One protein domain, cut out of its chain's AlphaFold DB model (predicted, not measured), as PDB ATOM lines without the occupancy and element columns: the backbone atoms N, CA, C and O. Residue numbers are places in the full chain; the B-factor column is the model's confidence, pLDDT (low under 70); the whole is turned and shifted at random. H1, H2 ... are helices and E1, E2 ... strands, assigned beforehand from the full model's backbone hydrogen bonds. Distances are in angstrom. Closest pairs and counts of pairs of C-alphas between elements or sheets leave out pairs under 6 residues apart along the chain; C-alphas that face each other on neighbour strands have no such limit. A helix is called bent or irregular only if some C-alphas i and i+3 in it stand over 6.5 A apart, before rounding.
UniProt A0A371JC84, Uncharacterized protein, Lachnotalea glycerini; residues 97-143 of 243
ATOM      1  N   GLY A  97     124.755 145.940 142.448       76.31
ATOM      2  CA  GLY A  97     123.832 146.824 141.723       76.31
ATOM      3  C   GLY A  97     122.645 147.349 142.546       76.31
ATOM      4  O   GLY A  97     121.785 148.043 141.999       76.31
ATOM      5  N   LEU A  98     122.550 147.000 143.831       80.88
ATOM      6  CA  LEU A  98     121.484 147.432 144.735       80.88
ATOM      7  C   LEU A  98     122.084 148.114 145.975       80.88
ATOM      8  O   LEU A  98     123.077 147.647 146.525       80.88
ATOM      9  N   GLU A  99     121.448 149.185 146.438       82.31
ATOM     10  CA  GLU A  99     121.803 149.912 147.658       82.31
ATOM     11  C   GLU A  99     120.626 149.954 148.641       82.31
ATOM     12  O   GLU A  99     119.456 149.875 148.251       82.31
ATOM     13  N   MET A 100     120.936 150.060 149.932       78.88
ATOM     14  CA  MET A 100     119.947 150.133 151.006       78.88
ATOM     15  C   MET A 100     119.800 151.570 151.493       78.88
ATOM     16  O   MET A 100     120.771 152.188 151.920       78.88
ATOM     17  N   GLN A 101     118.568 152.077 151.501       76.38
ATOM     18  CA  GLN A 101     118.236 153.369 152.096       76.38
ATOM     19  C   GLN A 101     116.928 153.228 152.878       76.38
ATOM     20  O   GLN A 101     115.926 152.772 152.326       76.38
ATOM     21  N   ASP A 102     116.944 153.567 154.169       82.00
ATOM     22  CA  ASP A 102     115.776 153.508 155.066       82.00
ATOM     23  C   ASP A 102     115.070 152.136 155.106       82.00
ATOM     24  O   ASP A 102     113.846 152.038 155.160       82.00
ATOM     25  N   GLY A 103     115.842 151.046 155.040       75.00
ATOM     26  CA  GLY A 103     115.302 149.680 155.048       75.00
ATOM     27  C   GLY A 103     114.667 149.234 153.725       75.00
ATOM     28  O   GLY A 103     114.128 148.131 153.652       75.00
ATOM     29  N   VAL A 104     114.765 150.045 152.666       77.94
ATOM     30  CA  VAL A 104     114.292 149.713 151.319       77.94
ATOM     31  C   VAL A 104     115.487 149.490 150.396       77.94
ATOM     32  O   VAL A 104     116.356 150.354 150.269       77.94
ATOM     33  N   ALA A 105     115.510 148.338 149.725       80.69
ATOM     34  CA  ALA A 105     116.468 148.062 148.662       80.69
ATOM     35  C   ALA A 105     116.072 148.828 147.392       80.69
ATOM     36  O   ALA A 105     114.929 148.738 146.934       80.69
ATOM     37  N   LYS A 106     117.015 149.565 146.810       82.12
ATOM     38  CA  LYS A 106     116.847 150.297 145.550       82.12
ATOM     39  C   LYS A 106     117.980 149.952 144.596       82.12
ATOM     40  O   LYS A 106     119.035 149.492 145.014       82.12
ATOM     41  N   VAL A 107     117.756 150.168 143.303       85.50
ATOM     42  CA  VAL A 107     118.829 150.069 142.307       85.50
ATOM     43  C   VAL A 107     119.803 151.211 142.529       85.50
ATOM     44  O   VAL A 107     119.379 152.361 142.643       85.50
ATOM     45  N   LYS A 108     121.094 150.888 142.557       86.81
ATOM     46  CA  LYS A 108     122.160 151.881 142.607       86.81
ATOM     47  C   LYS A 108     122.209 152.603 141.258       86.81
ATOM     48  O   LYS A 108     122.511 151.992 140.229       86.81
ATOM     49  N   ILE A 109     121.832 153.880 141.250       90.56
ATOM     50  CA  ILE A 109     121.705 154.690 140.032       90.56
ATOM     51  C   ILE A 109     122.658 155.877 140.108       90.56
ATOM     52  O   ILE A 109     122.601 156.664 141.049       90.56
ATOM     53  N   VAL A 110     123.478 156.062 139.074       90.88
ATOM     54  CA  VAL A 110     124.356 157.230 138.954       90.88
ATOM     55  C   VAL A 110     123.734 158.276 138.039       90.88
ATOM     56  O   VAL A 110     123.258 157.988 136.939       90.88
ATOM     57  N   ASN A 111     123.755 159.520 138.514       92.31
ATOM     58  CA  ASN A 111     123.231 160.691 137.825       92.31
ATOM     59  C   ASN A 111     124.352 161.664 137.416       92.31
ATOM     60  O   ASN A 111     124.240 162.869 137.624       92.31
ATOM     61  N   ASP A 112     125.443 161.120 136.881       90.88
ATOM     62  CA  ASP A 112     126.643 161.852 136.475       90.88
ATOM     63  C   ASP A 112     127.295 161.138 135.279       90.88
ATOM     64  O   ASP A 112     127.606 159.952 135.364       90.88
ATOM     65  N   LEU A 113     127.494 161.845 134.162       89.88
ATOM     66  CA  LEU A 113     128.142 161.311 132.953       89.88
ATOM     67  C   LEU A 113     129.674 161.238 133.055       89.88
ATOM     68  O   LEU A 113     130.311 160.669 132.171       89.88
ATOM     69  N   THR A 114     130.268 161.822 134.096       91.25
ATOM     70  CA  THR A 114     131.721 161.820 134.335       91.25
ATOM     71  C   THR A 114     132.181 160.695 135.259       91.25
ATOM     72  O   THR A 114     133.382 160.468 135.406       91.25
ATOM     73  N   THR A 115     131.234 159.965 135.851       88.19
ATOM     74  CA  THR A 115     131.527 158.808 136.697       88.19
ATOM     75  C   THR A 115     132.230 157.693 135.918       88.19
ATOM     76  O   THR A 115     131.992 157.490 134.725       88.19
ATOM     77  N   ASN A 116     133.046 156.910 136.615       87.56
ATOM     78  CA  ASN A 116     133.626 155.659 136.124       87.56
ATOM     79  C   ASN A 116     133.075 154.423 136.863       87.56
ATOM     80  O   ASN A 116     133.659 153.344 136.764       87.56
ATOM     81  N   ASP A 117     131.977 154.573 137.608       86.31
ATOM     82  CA  ASP A 117     131.336 153.479 138.336       86.31
ATOM     83  C   ASP A 117     130.680 152.481 137.369       86.31
ATOM     84  O   ASP A 117     129.609 152.727 136.814       86.31
ATOM     85  N   SER A 118     131.335 151.335 137.175       83.44
ATOM     86  CA  SER A 118     130.855 150.248 136.320       83.44
ATOM     87  C   SER A 118     129.811 149.344 136.980       83.44
ATOM     88  O   SER A 118     129.251 148.481 136.307       83.44
ATOM     89  N   GLU A 119     129.584 149.478 138.289       83.62
ATOM     90  CA  GLU A 119     128.659 148.622 139.044       83.62
ATOM     91  C   GLU A 119     127.256 149.229 139.171       83.62
ATOM     92  O   GLU A 119     126.314 148.539 139.563       83.62
ATOM     93  N   SER A 120     127.104 150.504 138.811       86.81
ATOM     94  CA  SER A 120     125.846 151.239 138.913       86.81
ATOM     95  C   SER A 120     125.152 151.414 137.568       86.81
ATOM     96  O   SER A 120     125.780 151.599 136.525       86.81
ATOM     97  N   ALA A 121     123.820 151.428 137.592       87.56
ATOM     98  CA  ALA A 121     123.032 151.763 136.415       87.56
ATOM     99  C   ALA A 121     123.051 153.279 136.161       87.56
ATOM    100  O   ALA A 121     123.011 154.083 137.090       87.56
ATOM    101  N   MET A 122     123.054 153.694 134.896       90.62
ATOM    102  CA  MET A 122     122.920 155.107 134.531       90.62
ATOM    103  C   MET A 122     121.468 155.567 134.684       90.62
ATOM    104  O   MET A 122     120.539 154.855 134.293       90.62
ATOM    105  N   SER A 123     121.260 156.773 135.215       92.25
ATOM    106  CA  SER A 123     119.921 157.357 135.296       92.25
ATOM    107  C   SER A 123     119.330 157.587 133.898       92.25
ATOM    108  O   SER A 123     120.035 157.913 132.940       92.25
ATOM    109  N   ALA A 124     118.004 157.478 133.775       91.81
ATOM    110  CA  ALA A 124     117.312 157.759 132.515       91.81
ATOM    111  C   ALA A 124     117.534 159.207 132.032       91.81
ATOM    112  O   ALA A 124     117.630 159.452 130.830       91.81
ATOM    113  N   ALA A 125     117.661 160.159 132.965       93.50
ATOM    114  CA  ALA A 125     117.945 161.557 132.654       93.50
ATOM    115  C   ALA A 125     119.328 161.722 132.003       93.50
ATOM    116  O   ALA A 125     119.445 162.385 130.973       93.50
ATOM    117  N   MET A 126     120.354 161.064 132.552       94.88
ATOM    118  CA  MET A 126     121.705 161.077 131.981       94.88
ATOM    119  C   MET A 126     121.764 160.345 130.639       94.88
ATOM    120  O   MET A 126     122.409 160.829 129.711       94.88
ATOM    121  N   GLY A 127     121.021 159.245 130.481       93.56
ATOM    122  CA  GLY A 127     120.859 158.585 129.181       93.56
ATOM    123  C   GLY A 127     120.253 159.510 128.115       93.56
ATOM    124  O   GLY A 127     120.681 159.487 126.959       93.56
ATOM    125  N   GLY A 128     119.308 160.370 128.506       95.56
ATOM    126  CA  GLY A 128     118.768 161.435 127.655       95.56
ATOM    127  C   GLY A 128     119.833 162.452 127.240       95.56
ATOM    128  O   GLY A 128     120.040 162.666 126.048       95.56
ATOM    129  N   GLN A 129     120.575 163.002 128.205       95.12
ATOM    130  CA  GLN A 129     121.654 163.961 127.931       95.12
ATOM    131  C   GLN A 129     122.747 163.382 127.022       95.12
ATOM    132  O   GLN A 129     123.214 164.054 126.103       95.12
ATOM    133  N   LEU A 130     123.137 162.120 127.230       94.75
ATOM    134  CA  LEU A 130     124.127 161.444 126.391       94.75
ATOM    135  C   LEU A 130     123.657 161.337 124.935       94.75
ATOM    136  O   LEU A 130     124.430 161.594 124.010       94.75
ATOM    137  N   LYS A 131     122.385 160.983 124.727       95.56
ATOM    138  CA  LYS A 131     121.777 160.929 123.393       95.56
ATOM    139  C   LYS A 131     121.787 162.304 122.725       95.56
ATOM    140  O   LYS A 131     122.122 162.386 121.543       95.56
ATOM    141  N   ASP A 132     121.446 163.357 123.456       95.94
ATOM    142  CA  ASP A 132     121.417 164.721 122.922       95.94
ATOM    143  C   ASP A 132     122.823 165.197 122.528       95.94
ATOM    144  O   ASP A 132     123.016 165.684 121.411       95.94
ATOM    145  N   ASN A 133     123.829 164.940 123.371       94.19
ATOM    146  CA  ASN A 133     125.237 165.218 123.064       94.19
ATOM    147  C   ASN A 133     125.700 164.477 121.804       94.19
ATOM    148  O   ASN A 133     126.301 165.073 120.908       94.19
ATOM    149  N   PHE A 134     125.382 163.183 121.701       94.00
ATOM    150  CA  PHE A 134     125.709 162.381 120.525       94.00
ATOM    151  C   PHE A 134     125.065 162.947 119.252       94.00
ATOM    152  O   PHE A 134     125.722 163.060 118.216       94.00
ATOM    153  N   MET A 135     123.788 163.330 119.321       92.06
ATOM    154  CA  MET A 135     123.079 163.914 118.182       92.06
ATOM    155  C   MET A 135     123.641 165.282 117.789       92.06
ATOM    156  O   MET A 135     123.733 165.559 116.595       92.06
ATOM    157  N   SER A 136     124.063 166.109 118.750       89.94
ATOM    158  CA  SER A 136     124.730 167.385 118.466       89.94
ATOM    159  C   SER A 136     126.022 167.171 117.681       89.94
ATOM    160  O   SER A 136     126.162 167.711 116.585       89.94
ATOM    161  N   ILE A 137     126.907 166.295 118.172       88.25
ATOM    162  CA  ILE A 137     128.178 165.968 117.503       88.25
ATOM    163  C   ILE A 137     127.923 165.404 116.103       88.25
ATOM    164  O   ILE A 137     128.544 165.824 115.129       88.25
ATOM    165  N   LYS A 138     126.976 164.468 115.973       85.06
ATOM    166  CA  LYS A 138     126.607 163.894 114.674       85.06
ATOM    167  C   LYS A 138     126.123 164.968 113.697       85.06
ATOM    168  O   LYS A 138     126.467 164.929 112.519       85.06
ATOM    169  N   ASN A 139     125.312 165.912 114.166       78.94
ATOM    170  CA  ASN A 139     124.793 166.992 113.335       78.94
ATOM    171  C   ASN A 139     125.878 168.002 112.948       78.94
ATOM    172  O   ASN A 139     125.845 168.496 111.825       78.94
ATOM    173  N   GLU A 140     126.834 168.293 113.829       77.44
ATOM    174  CA  GLU A 140     128.011 169.112 113.511       77.44
ATOM    175  C   GLU A 140     128.875 168.448 112.435       77.44
ATOM    176  O   GLU A 140     129.145 169.060 111.405       77.44
ATOM    177  N   LEU A 141     129.185 167.158 112.589       69.62
ATOM    178  CA  LEU A 141     129.932 166.392 111.585       69.62
ATOM    179  C   LEU A 141     129.239 166.359 110.215       69.62
ATOM    180  O   LEU A 141     129.906 166.381 109.186       69.62
ATOM    181  N   ASN A 142     127.904 166.322 110.187       65.50
ATOM    182  CA  ASN A 142     127.141 166.318 108.937       65.50
ATOM    183  C   ASN A 142     127.048 167.698 108.267       65.50
ATOM    184  O   ASN A 142     126.825 167.761 107.059       65.50
ATOM    185  N   LYS A 143     127.190 168.800 109.016       61.28
ATOM    186  CA  LYS A 143     127.240 170.156 108.439       61.28
ATOM    187  C   LYS A 143     128.566 170.411 107.719       61.28
ATOM    188  O   LYS A 143     128.575 171.087 106.695       61.28
TER     189      LYS A 143
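AT A GLANCE: This is residues 97 to 143 of the 243 residues of an uncharacterized protein of Lachnotalea glycerini (UniProt A0A371JC84). This is a long, thin rod with a small two-strand hairpin at one end, one long helix making the other end, and a wide loop of chain joining them. The hairpin is E1 and E2, the helix is H1, and the loop is residues 108 to 123; the far part of H1, residues 131 to 143, sticks out free of the rest. The printed part has 47 residues, with two named strands and one named helix in the order E1, E2, H1; the sheet, in the order E1 - E2, is antiparallel, and the class is mixed, helices and strands. The whole is extended, with a radius of gyration of the C-alphas of 14.8 A and spans of 52 by 17 by 11 A.

HOW THE PARTS SIT: Start with the sheet, where E1, residues 98 to 101, and E2, residues 104 to 107, form a hairpin of antiparallel neighbours, with 142 degrees between their directions. Look at C-alphas 98 and 107, which face each other at 4.5 A. Nearby, N 99 and O 106 are 2.8 A apart, and N 106 and O 99 are 2.9 A apart, both within hydrogen-bond range. From E2, go on to residues 109 to 110, which pair in parallel with residues 121 to 122 in a short pairing outside the named strands. Beyond it comes H1, residues 124 to 143, which is apart from E1. In H1 every O i to N i+4 pair is within hydrogen-bond range, and the helix is not bent.

IN THESE COORDINATES: Find C-alpha 98 of Leu 98 at (121.484, 147.432, 144.735), where E1 begins; it ends at Gln 101, 10.0 A away from first to last C-alpha. E2 runs from Val 104 to Val 107 over 10.1 A. Then find C-alpha 124 of Ala 124 at (117.312, 157.759, 132.515); from there H1 runs 28.8 A to C-alpha 143 of Lys 143 at (127.240, 170.156, 108.439).

THE WHOLE: The two C-alphas farthest apart are those of Gly 103 and Lys 143, 52.3 A from each other. Without residues 131 to 143, which stand free, the body has 34 residues and spans 32 by 17 by 10 A. The link from E1 to E2 is tight, with 2 residues, and the link from E2 to H1 is long, with 16. The printed part has no cut. Its mean pLDDT is 86.0; look at residues 141 to 143 for the low confidence, under 70, in this model.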